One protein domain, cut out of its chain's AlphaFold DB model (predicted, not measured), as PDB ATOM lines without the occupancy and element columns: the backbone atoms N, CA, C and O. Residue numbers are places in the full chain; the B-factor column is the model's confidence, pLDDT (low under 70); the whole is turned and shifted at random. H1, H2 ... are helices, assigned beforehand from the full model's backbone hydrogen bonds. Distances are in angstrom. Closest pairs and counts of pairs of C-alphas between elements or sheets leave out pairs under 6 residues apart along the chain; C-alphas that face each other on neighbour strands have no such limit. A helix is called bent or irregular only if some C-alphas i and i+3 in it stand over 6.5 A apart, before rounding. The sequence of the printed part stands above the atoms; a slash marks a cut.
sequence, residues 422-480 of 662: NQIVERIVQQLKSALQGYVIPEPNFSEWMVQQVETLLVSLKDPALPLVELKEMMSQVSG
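Overview. This is residues 422 to 480 of the 662 residues of an uncharacterized protein of Macrostomum lignano (UniProt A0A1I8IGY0). The longest helix, H2, and H1 make a loosely splayed helical hairpin, their chain-linked ends spread apart and the other ends drawn together where residues 425 to 428 of H1 meet H2. At that drawn-together end H3 turns off about perpendicular to both, making a corner with the start of H1, and its residues 474 to 478 stick out together with the tail 479 to 480. The printed part has 59 residues, with three named helices in the order H1, H2, H3 and no named strand, and its class is all helix. It is loose, with a radius of gyration of the C-alphas of 14.5 A, and it spans 48 by 22 by 12 A.

Along the chain. Begin with H2, residues 445 to 461: find C-alpha 445 at (271.966, 241.844, 237.664), from where the helix runs 24.3 A to C-alpha 461. Go back along the chain to H1, residues 422 to 436, and find C-alpha 422 at (266.796, 259.365, 219.778); its first and last C-alphas are 21.0 A apart. After H2 look for H3, residues 466 to 478, which measures 18.6 A from first to last C-alpha and ends with C-alpha 478 at (254.429, 268.254, 212.097). No helix is bent or irregular.

Arrangement. Look first at H2 and H1, a helical hairpin: they touch, and their closest C-alphas, those of Leu 457 and Val 425, are 6.1 A apart. H1 touches H2 with residues 425 to 428 alone. The two helices run opposite ways at a steep tilt of 39 degrees. Turn next to Asn 422, the one residue with which H1 touches H3; H3 touches H1 with residues 466 to 470 alone. The closest C-alphas of H1 and H3, those of Asn 422 and Glu 470, are 5.8 A apart. The lines of H1 and H3 are about perpendicular, at 80 degrees. H2 and H3 are close but not clearly touching, and the closest C-alphas, those of Ser 460 and Leu 466, are 7.3 A apart. Their lines too are about perpendicular, at 80 degrees. Along the backbones of H1, H2 and H3, every O i to N i+4 pair is within hydrogen-bond range.

Size, cuts and confidence. The outline is only just a rod, at 48 by 22 by 12 A. Find the two C-alphas farthest apart at Pro 444 and Gly 480, 49.8 A from each other. Residues 474 to 480, of which 474 to 478 belong to H3, stand free. The printed part has no cut. The link from H1 to H2, of 8 residues, is short, the link from H2 to H3, of 4 residues, is tight, and no link is long. In this model the mean pLDDT of the printed part is 82.1, and residue 444 is the one printed residue under 70.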
ATOM      1  N   ASN A 422     267.825 258.715 218.957       82.19
ATOM      2  CA  ASN A 422     266.796 259.365 219.778       82.19
ATOM      3  C   ASN A 422     265.918 258.362 220.545       82.19
ATOM      4  O   ASN A 422     265.713 258.512 221.743       82.19
ATOM      5  N   GLN A 423     265.466 257.297 219.882       83.75
ATOM      6  CA  GLN A 423     264.619 256.269 220.497       83.75
ATOM      7  C   GLN A 423     265.386 255.465 221.554       83.75
ATOM      8  O   GLN A 423     264.814 255.046 222.556       83.75
ATOM      9  N   ILE A 424     266.692 255.265 221.348       82.62
ATOM     10  CA  ILE A 424     267.571 254.637 222.342       82.62
ATOM     11  C   ILE A 424     267.655 255.517 223.592       82.62
ATOM     12  O   ILE A 424     267.457 255.015 224.696       82.62
ATOM     13  N   VAL A 425     267.913 256.818 223.431       84.81
ATOM     14  CA  VAL A 425     267.991 257.762 224.558       84.81
ATOM     15  C   VAL A 425     266.664 257.821 225.312       84.81
ATOM     16  O   VAL A 425     266.658 257.678 226.533       84.81
ATOM     17  N   GLU A 426     265.542 257.962 224.607       84.94
ATOM     18  CA  GLU A 426     264.213 258.023 225.220       84.94
ATOM     19  C   GLU A 426     263.884 256.745 226.003       84.94
ATOM     20  O   GLU A 426     263.484 256.822 227.168       84.94
ATOM     21  N   ARG A 427     264.158 255.569 225.419       83.88
ATOM     22  CA  ARG A 427     263.983 254.275 226.093       83.88
ATOM     23  C   ARG A 427     264.820 254.183 227.365       83.88
ATOM     24  O   ARG A 427     264.288 253.814 228.410       83.88
ATOM     25  N   ILE A 428     266.111 254.515 227.303       83.62
ATOM     26  CA  ILE A 428     266.997 254.431 228.474       83.62
ATOM     27  C   ILE A 428     266.521 255.392 229.567       83.62
ATOM     28  O   ILE A 428     266.438 255.013 230.733       83.62
ATOM     29  N   VAL A 429     266.150 256.621 229.202       86.81
ATOM     30  CA  VAL A 429     265.610 257.601 230.152       86.81
ATOM     31  C   VAL A 429     264.318 257.091 230.792       86.81
ATOM     32  O   VAL A 429     264.142 257.243 232.001       86.81
ATOM     33  N   GLN A 430     263.424 256.461 230.029       85.75
ATOM     34  CA  GLN A 430     262.194 255.872 230.562       85.75
ATOM     35  C   GLN A 430     262.477 254.691 231.503       85.75
ATOM     36  O   GLN A 430     261.863 254.597 232.567       85.75
ATOM     37  N   GLN A 431     263.443 253.834 231.170       82.50
ATOM     38  CA  GLN A 431     263.878 252.737 232.036       82.50
ATOM     39  C   GLN A 431     264.495 253.255 233.346       82.50
ATOM     40  O   GLN A 431     264.150 252.773 234.422       82.50
ATOM     41  N   LEU A 432     265.340 254.291 233.289       85.62
ATOM     42  CA  LEU A 432     265.911 254.927 234.483       85.62
ATOM     43  C   LEU A 432     264.837 255.612 235.340       85.62
ATOM     44  O   LEU A 432     264.866 255.501 236.565       85.62
ATOM     45  N   LYS A 433     263.853 256.278 234.720       88.06
ATOM     46  CA  LYS A 433     262.690 256.832 235.435       88.06
ATOM     47  C   LYS A 433     261.881 255.738 236.128       88.06
ATOM     48  O   LYS A 433     261.480 255.932 237.269       88.06
ATOM     49  N   SER A 434     261.688 254.596 235.473       85.56
ATOM     50  CA  SER A 434     260.988 253.443 236.054       85.56
ATOM     51  C   SER A 434     261.757 252.886 237.259       85.56
ATOM     52  O   SER A 434     261.177 252.677 238.323       85.56
ATOM     53  N   ALA A 435     263.083 252.772 237.159       85.06
ATOM     54  CA  ALA A 435     263.918 252.382 238.294       85.06
ATOM     55  C   ALA A 435     263.785 253.359 239.481       85.06
ATOM     56  O   ALA A 435     263.651 252.933 240.626       85.06
ATOM     57  N   LEU A 436     263.737 254.672 239.216       85.00
ATOM     58  CA  LEU A 436     263.515 255.700 240.245       85.00
ATOM     59  C   LEU A 436     262.101 255.670 240.853       85.00
ATOM     60  O   LEU A 436     261.932 256.074 242.001       85.00
ATOM     61  N   GLN A 437     261.094 255.194 240.114       84.38
ATOM     62  CA  GLN A 437     259.730 254.993 240.622       84.38
ATOM     63  C   GLN A 437     259.615 253.790 241.572       84.38
ATOM     64  O   GLN A 437     258.582 253.631 242.219       84.38
ATOM     65  N   GLY A 438     260.667 252.974 241.695       79.81
ATOM     66  CA  GLY A 438     260.718 251.827 242.600       79.81
ATOM     67  C   GLY A 438     260.642 250.470 241.905       79.81
ATOM     68  O   GLY A 438     260.647 249.453 242.594       79.81
ATOM     69  N   TYR A 439     260.614 250.421 240.569       81.56
ATOM     70  CA  TYR A 439     260.713 249.171 239.814       81.56
ATOM     71  C   TYR A 439     262.166 248.675 239.799       81.56
ATOM     72  O   TYR A 439     262.974 249.076 238.961       81.56
ATOM     73  N   VAL A 440     262.520 247.834 240.770       74.19
ATOM     74  CA  VAL A 440     263.897 247.367 240.974       74.19
ATOM     75  C   VAL A 440     264.055 245.930 240.491       74.19
ATOM     76  O   VAL A 440     263.289 245.046 240.866       74.19
ATOM     77  N   ILE A 441     265.088 245.707 239.677       75.62
ATOM     78  CA  ILE A 441     265.567 244.375 239.294       75.62
ATOM     79  C   ILE A 441     266.387 243.818 240.472       75.62
ATOM     80  O   ILE A 441     267.175 244.571 241.045       75.62
ATOM     81  N   PRO A 442     266.252 242.539 240.857       74.62
ATOM     82  CA  PRO A 442     267.037 241.970 241.944       74.62
ATOM     83  C   PRO A 442     268.538 241.926 241.613       74.62
ATOM     84  O   PRO A 442     268.959 241.741 240.464       74.62
ATOM     85  N   GLU A 443     269.359 242.093 242.649       70.12
ATOM     86  CA  GLU A 443     270.809 241.883 242.584       70.12
ATOM     87  C   GLU A 443     271.117 240.395 242.334       70.12
ATOM     88  O   GLU A 443     270.395 239.538 242.851       70.12
ATOM     89  N   PRO A 444     272.161 240.046 241.551       67.94
ATOM     90  CA  PRO A 444     273.315 240.868 241.140       67.94
ATOM     91  C   PRO A 444     273.171 241.615 239.796       67.94
ATOM     92  O   PRO A 444     274.062 242.367 239.398       67.94
ATOM     93  N   ASN A 445     272.076 241.403 239.061       70.25
ATOM     94  CA  ASN A 445     271.966 241.844 237.664       70.25
ATOM     95  C   ASN A 445     271.745 243.358 237.517       70.25
ATOM     96  O   ASN A 445     272.041 243.930 236.465       70.25
ATOM     97  N   PHE A 446     271.223 244.008 238.557       78.06
ATOM     98  CA  PHE A 446     270.893 245.430 238.541       78.06
ATOM     99  C   PHE A 446     272.127 246.323 238.393       78.06
ATOM    100  O   PHE A 446     272.118 247.250 237.582       78.06
ATOM    101  N   SER A 447     273.201 246.024 239.126       78.12
ATOM    102  CA  SER A 447     274.441 246.804 239.079       78.12
ATOM    103  C   SER A 447     275.090 246.788 237.688       78.12
ATOM    104  O   SER A 447     275.416 247.844 237.141       78.12
ATOM    105  N   GLU A 448     275.210 245.612 237.065       79.62
ATOM    106  CA  GLU A 448     275.746 245.476 235.706       79.62
ATOM    107  C   GLU A 448     274.842 246.162 234.673       79.62
ATOM    108  O   GLU A 448     275.320 246.875 233.786       79.62
ATOM    109  N   TRP A 449     273.525 245.982 234.806       81.00
ATOM    110  CA  TRP A 449     272.548 246.626 233.939       81.00
ATOM    111  C   TRP A 449     272.637 248.154 234.023       81.00
ATOM    112  O   TRP A 449     272.738 248.805 232.985       81.00
ATOM    113  N   MET A 450     272.680 248.729 235.229       82.06
ATOM    114  CA  MET A 450     272.732 250.179 235.429       82.06
ATOM    115  C   MET A 450     273.983 250.792 234.795       82.06
ATOM    116  O   MET A 450     273.873 251.786 234.076       82.06
ATOM    117  N   VAL A 451     275.157 250.191 235.014       82.19
ATOM    118  CA  VAL A 451     276.415 250.683 234.430       82.19
ATOM    119  C   VAL A 451     276.326 250.690 232.904       82.19
ATOM    120  O   VAL A 451     276.622 251.707 232.282       82.19
ATOM    121  N   GLN A 452     275.834 249.605 232.299       81.75
ATOM    122  CA  GLN A 452     275.674 249.518 230.844       81.75
ATOM    123  C   GLN A 452     274.685 250.555 230.292       81.75
ATOM    124  O   GLN A 452     274.957 251.159 229.250       81.75
ATOM    125  N   GLN A 453     273.552 250.785 230.967       80.88
ATOM    126  CA  GLN A 453     272.570 251.783 230.531       80.88
ATOM    127  C   GLN A 453     273.125 253.205 230.622       80.88
ATOM    128  O   GLN A 453     272.998 253.977 229.673       80.88
ATOM    129  N   VAL A 454     273.786 253.546 231.732       84.19
ATOM    130  CA  VAL A 454     274.378 254.874 231.931       84.19
ATOM    131  C   VAL A 454     275.517 255.111 230.942       84.19
ATOM    132  O   VAL A 454     275.552 256.160 230.305       84.19
ATOM    133  N   GLU A 455     276.413 254.145 230.729       83.31
ATOM    134  CA  GLU A 455     277.477 254.273 229.726       83.31
ATOM    135  C   GLU A 455     276.908 254.482 228.318       83.31
ATOM    136  O   GLU A 455     277.345 255.383 227.599       83.31
ATOM    137  N   THR A 456     275.890 253.704 227.941       81.31
ATOM    138  CA  THR A 456     275.234 253.831 226.631       81.31
ATOM    139  C   THR A 456     274.544 255.187 226.478       81.31
ATOM    140  O   THR A 456     274.671 255.822 225.429       81.31
ATOM    141  N   LEU A 457     273.865 255.669 227.522       83.94
ATOM    142  CA  LEU A 457     273.233 256.988 227.544       83.94
ATOM    143  C   LEU A 457     274.267 258.097 227.351       83.94
ATOM    144  O   LEU A 457     274.076 258.981 226.524       83.94
ATOM    145  N   LEU A 458     275.387 258.033 228.067       81.94
ATOM    146  CA  LEU A 458     276.433 259.050 227.995       81.94
ATOM    147  C   LEU A 458     277.141 259.076 226.645       81.94
ATOM    148  O   LEU A 458     277.454 260.154 226.143       81.94
ATOM    149  N   VAL A 459     277.385 257.912 226.043       83.56
ATOM    150  CA  VAL A 459     277.921 257.834 224.679       83.56
ATOM    151  C   VAL A 459     276.924 258.424 223.680       83.56
ATOM    152  O   VAL A 459     277.331 259.176 222.801       83.56
ATOM    153  N   SER A 460     275.630 258.143 223.848       82.50
ATOM    154  CA  SER A 460     274.576 258.620 222.941       82.50
ATOM    155  C   SER A 460     274.315 260.126 223.070       82.50
ATOM    156  O   SER A 460     274.129 260.795 222.063       82.50
ATOM    157  N   LEU A 461     274.357 260.687 224.283       81.50
ATOM    158  CA  LEU A 461     274.206 262.130 224.525       81.50
ATOM    159  C   LEU A 461     275.402 262.946 224.019       81.50
ATOM    160  O   LEU A 461     275.255 264.117 223.682       81.50
ATOM    161  N   LYS A 462     276.589 262.332 223.964       80.81
ATOM    162  CA  LYS A 462     277.788 262.946 223.380       80.81
ATOM    163  C   LYS A 462     277.792 262.902 221.853       80.81
ATOM    164  O   LYS A 462     278.655 263.542 221.257       80.81
ATOM    165  N   ASP A 463     276.879 262.159 221.224       80.12
ATOM    166  CA  ASP A 463     276.781 262.110 219.771       80.12
ATOM    167  C   ASP A 463     276.058 263.369 219.244       80.12
ATOM    168  O   ASP A 463     274.848 263.526 219.444       80.12
ATOM    169  N   PRO A 464     276.758 264.273 218.534       77.81
ATOM    170  CA  PRO A 464     276.157 265.460 217.917       77.81
ATOM    171  C   PRO A 464     275.066 265.150 216.876       77.81
ATOM    172  O   PRO A 464     274.341 266.060 216.465       77.81
ATOM    173  N   ALA A 465     274.911 263.897 216.438       78.75
ATOM    174  CA  ALA A 465     273.814 263.494 215.567       78.75
ATOM    175  C   ALA A 465     272.448 263.442 216.282       78.75
ATOM    176  O   ALA A 465     271.422 263.498 215.599       78.75
ATOM    177  N   LEU A 466     272.402 263.363 217.620       81.62
ATOM    178  CA  LEU A 466     271.158 263.204 218.387       81.62
ATOM    179  C   LEU A 466     270.110 264.297 218.093       81.62
ATOM    180  O   LEU A 466     269.013 263.942 217.649       81.62
ATOM    181  N   PRO A 467     270.423 265.607 218.207       82.69
ATOM    182  CA  PRO A 467     269.424 266.658 218.006       82.69
ATOM    183  C   PRO A 467     268.926 266.716 216.559       82.69
ATOM    184  O   PRO A 467     267.784 267.085 216.296       82.69
ATOM    185  N   LEU A 468     269.769 266.323 215.595       82.88
ATOM    186  CA  LEU A 468     269.382 266.245 214.188       82.88
ATOM    187  C   LEU A 468     268.327 265.151 213.970       82.88
ATOM    188  O   LEU A 468     267.385 265.342 213.198       82.88
ATOM    189  N   VAL A 469     268.490 263.999 214.623       83.50
ATOM    190  CA  VAL A 469     267.554 262.874 214.512       83.50
ATOM    191  C   VAL A 469     266.232 263.196 215.213       83.50
ATOM    192  O   VAL A 469     265.181 262.952 214.621       83.50
ATOM    193  N   GLU A 470     266.277 263.805 216.401       83.69
ATOM    194  CA  GLU A 470     265.085 264.278 217.122       83.69
ATOM    195  C   GLU A 470     264.316 265.319 216.307       83.69
ATOM    196  O   GLU A 470     263.115 265.180 216.069       83.69
ATOM    197  N   LEU A 471     265.011 266.334 215.788       84.00
ATOM    198  CA  LEU A 471     264.373 267.382 214.999       84.00
ATOM    199  C   LEU A 471     263.795 266.826 213.695       84.00
ATOM    200  O   LEU A 471     262.723 267.249 213.271       84.00
ATOM    201  N   LYS A 472     264.437 265.827 213.080       85.19
ATOM    202  CA  LYS A 472     263.887 265.126 211.913       85.19
ATOM    203  C   LYS A 472     262.603 264.359 212.244       85.19
ATOM    204  O   LYS A 472     261.690 264.352 211.419       85.19
ATOM    205  N   GLU A 473     262.522 263.708 213.402       86.00
ATOM    206  CA  GLU A 473     261.313 262.998 213.837       86.00
ATOM    207  C   GLU A 473     260.169 263.970 214.138       86.00
ATOM    208  O   GLU A 473     259.081 263.817 213.580       86.00
ATOM    209  N   MET A 474     260.441 265.035 214.895       85.75
ATOM    210  CA  MET A 474     259.470 266.096 215.165       85.75
ATOM    211  C   MET A 474     258.985 266.755 213.869       85.75
ATOM    212  O   MET A 474     257.785 266.907 213.650       85.75
ATOM    213  N   MET A 475     259.898 267.074 212.946       83.94
ATOM    214  CA  MET A 475     259.526 267.622 211.639       83.94
ATOM    215  C   MET A 475     258.686 266.640 210.820       83.94
ATOM    216  O   MET A 475     257.791 267.081 210.110       83.94
ATOM    217  N   SER A 476     258.918 265.328 210.927       87.44
ATOM    218  CA  SER A 476     258.085 264.320 210.258       87.44
ATOM    219  C   SER A 476     256.658 264.273 210.809       87.44
ATOM    220  O   SER A 476     255.737 264.021 210.039       87.44
ATOM    221  N   GLN A 477     256.463 264.504 212.111       87.75
ATOM    222  CA  GLN A 477     255.134 264.520 212.737       87.75
ATOM    223  C   GLN A 477     254.349 265.802 212.425       87.75
ATOM    224  O   GLN A 477     253.122 265.775 212.333       87.75
ATOM    225  N   VAL A 478     255.049 266.930 212.276       88.50
ATOM    226  CA  VAL A 478     254.429 268.254 212.097       88.50
ATOM    227  C   VAL A 478     254.408 268.707 210.622       88.50
ATOM    228  O   VAL A 478     253.728 269.677 210.273       88.50
ATOM    229  N   SER A 479     255.093 267.991 209.721       85.31
ATOM    230  CA  SER A 479     255.061 268.256 208.273       85.31
ATOM    231  C   SER A 479     253.618 268.249 207.752       85.31
ATOM    232  O   SER A 479     252.818 267.379 208.089       85.31
ATOM    233  N   GLY A 480     253.257 269.268 206.971       85.19
ATOM    234  CA  GLY A 480     251.890 269.490 206.483       85.19
ATOM    235  C   GLY A 480     250.995 270.355 207.385       85.19
ATOM    236  O   GLY A 480     249.993 270.868 206.896       85.19
TER     237      GLY A 480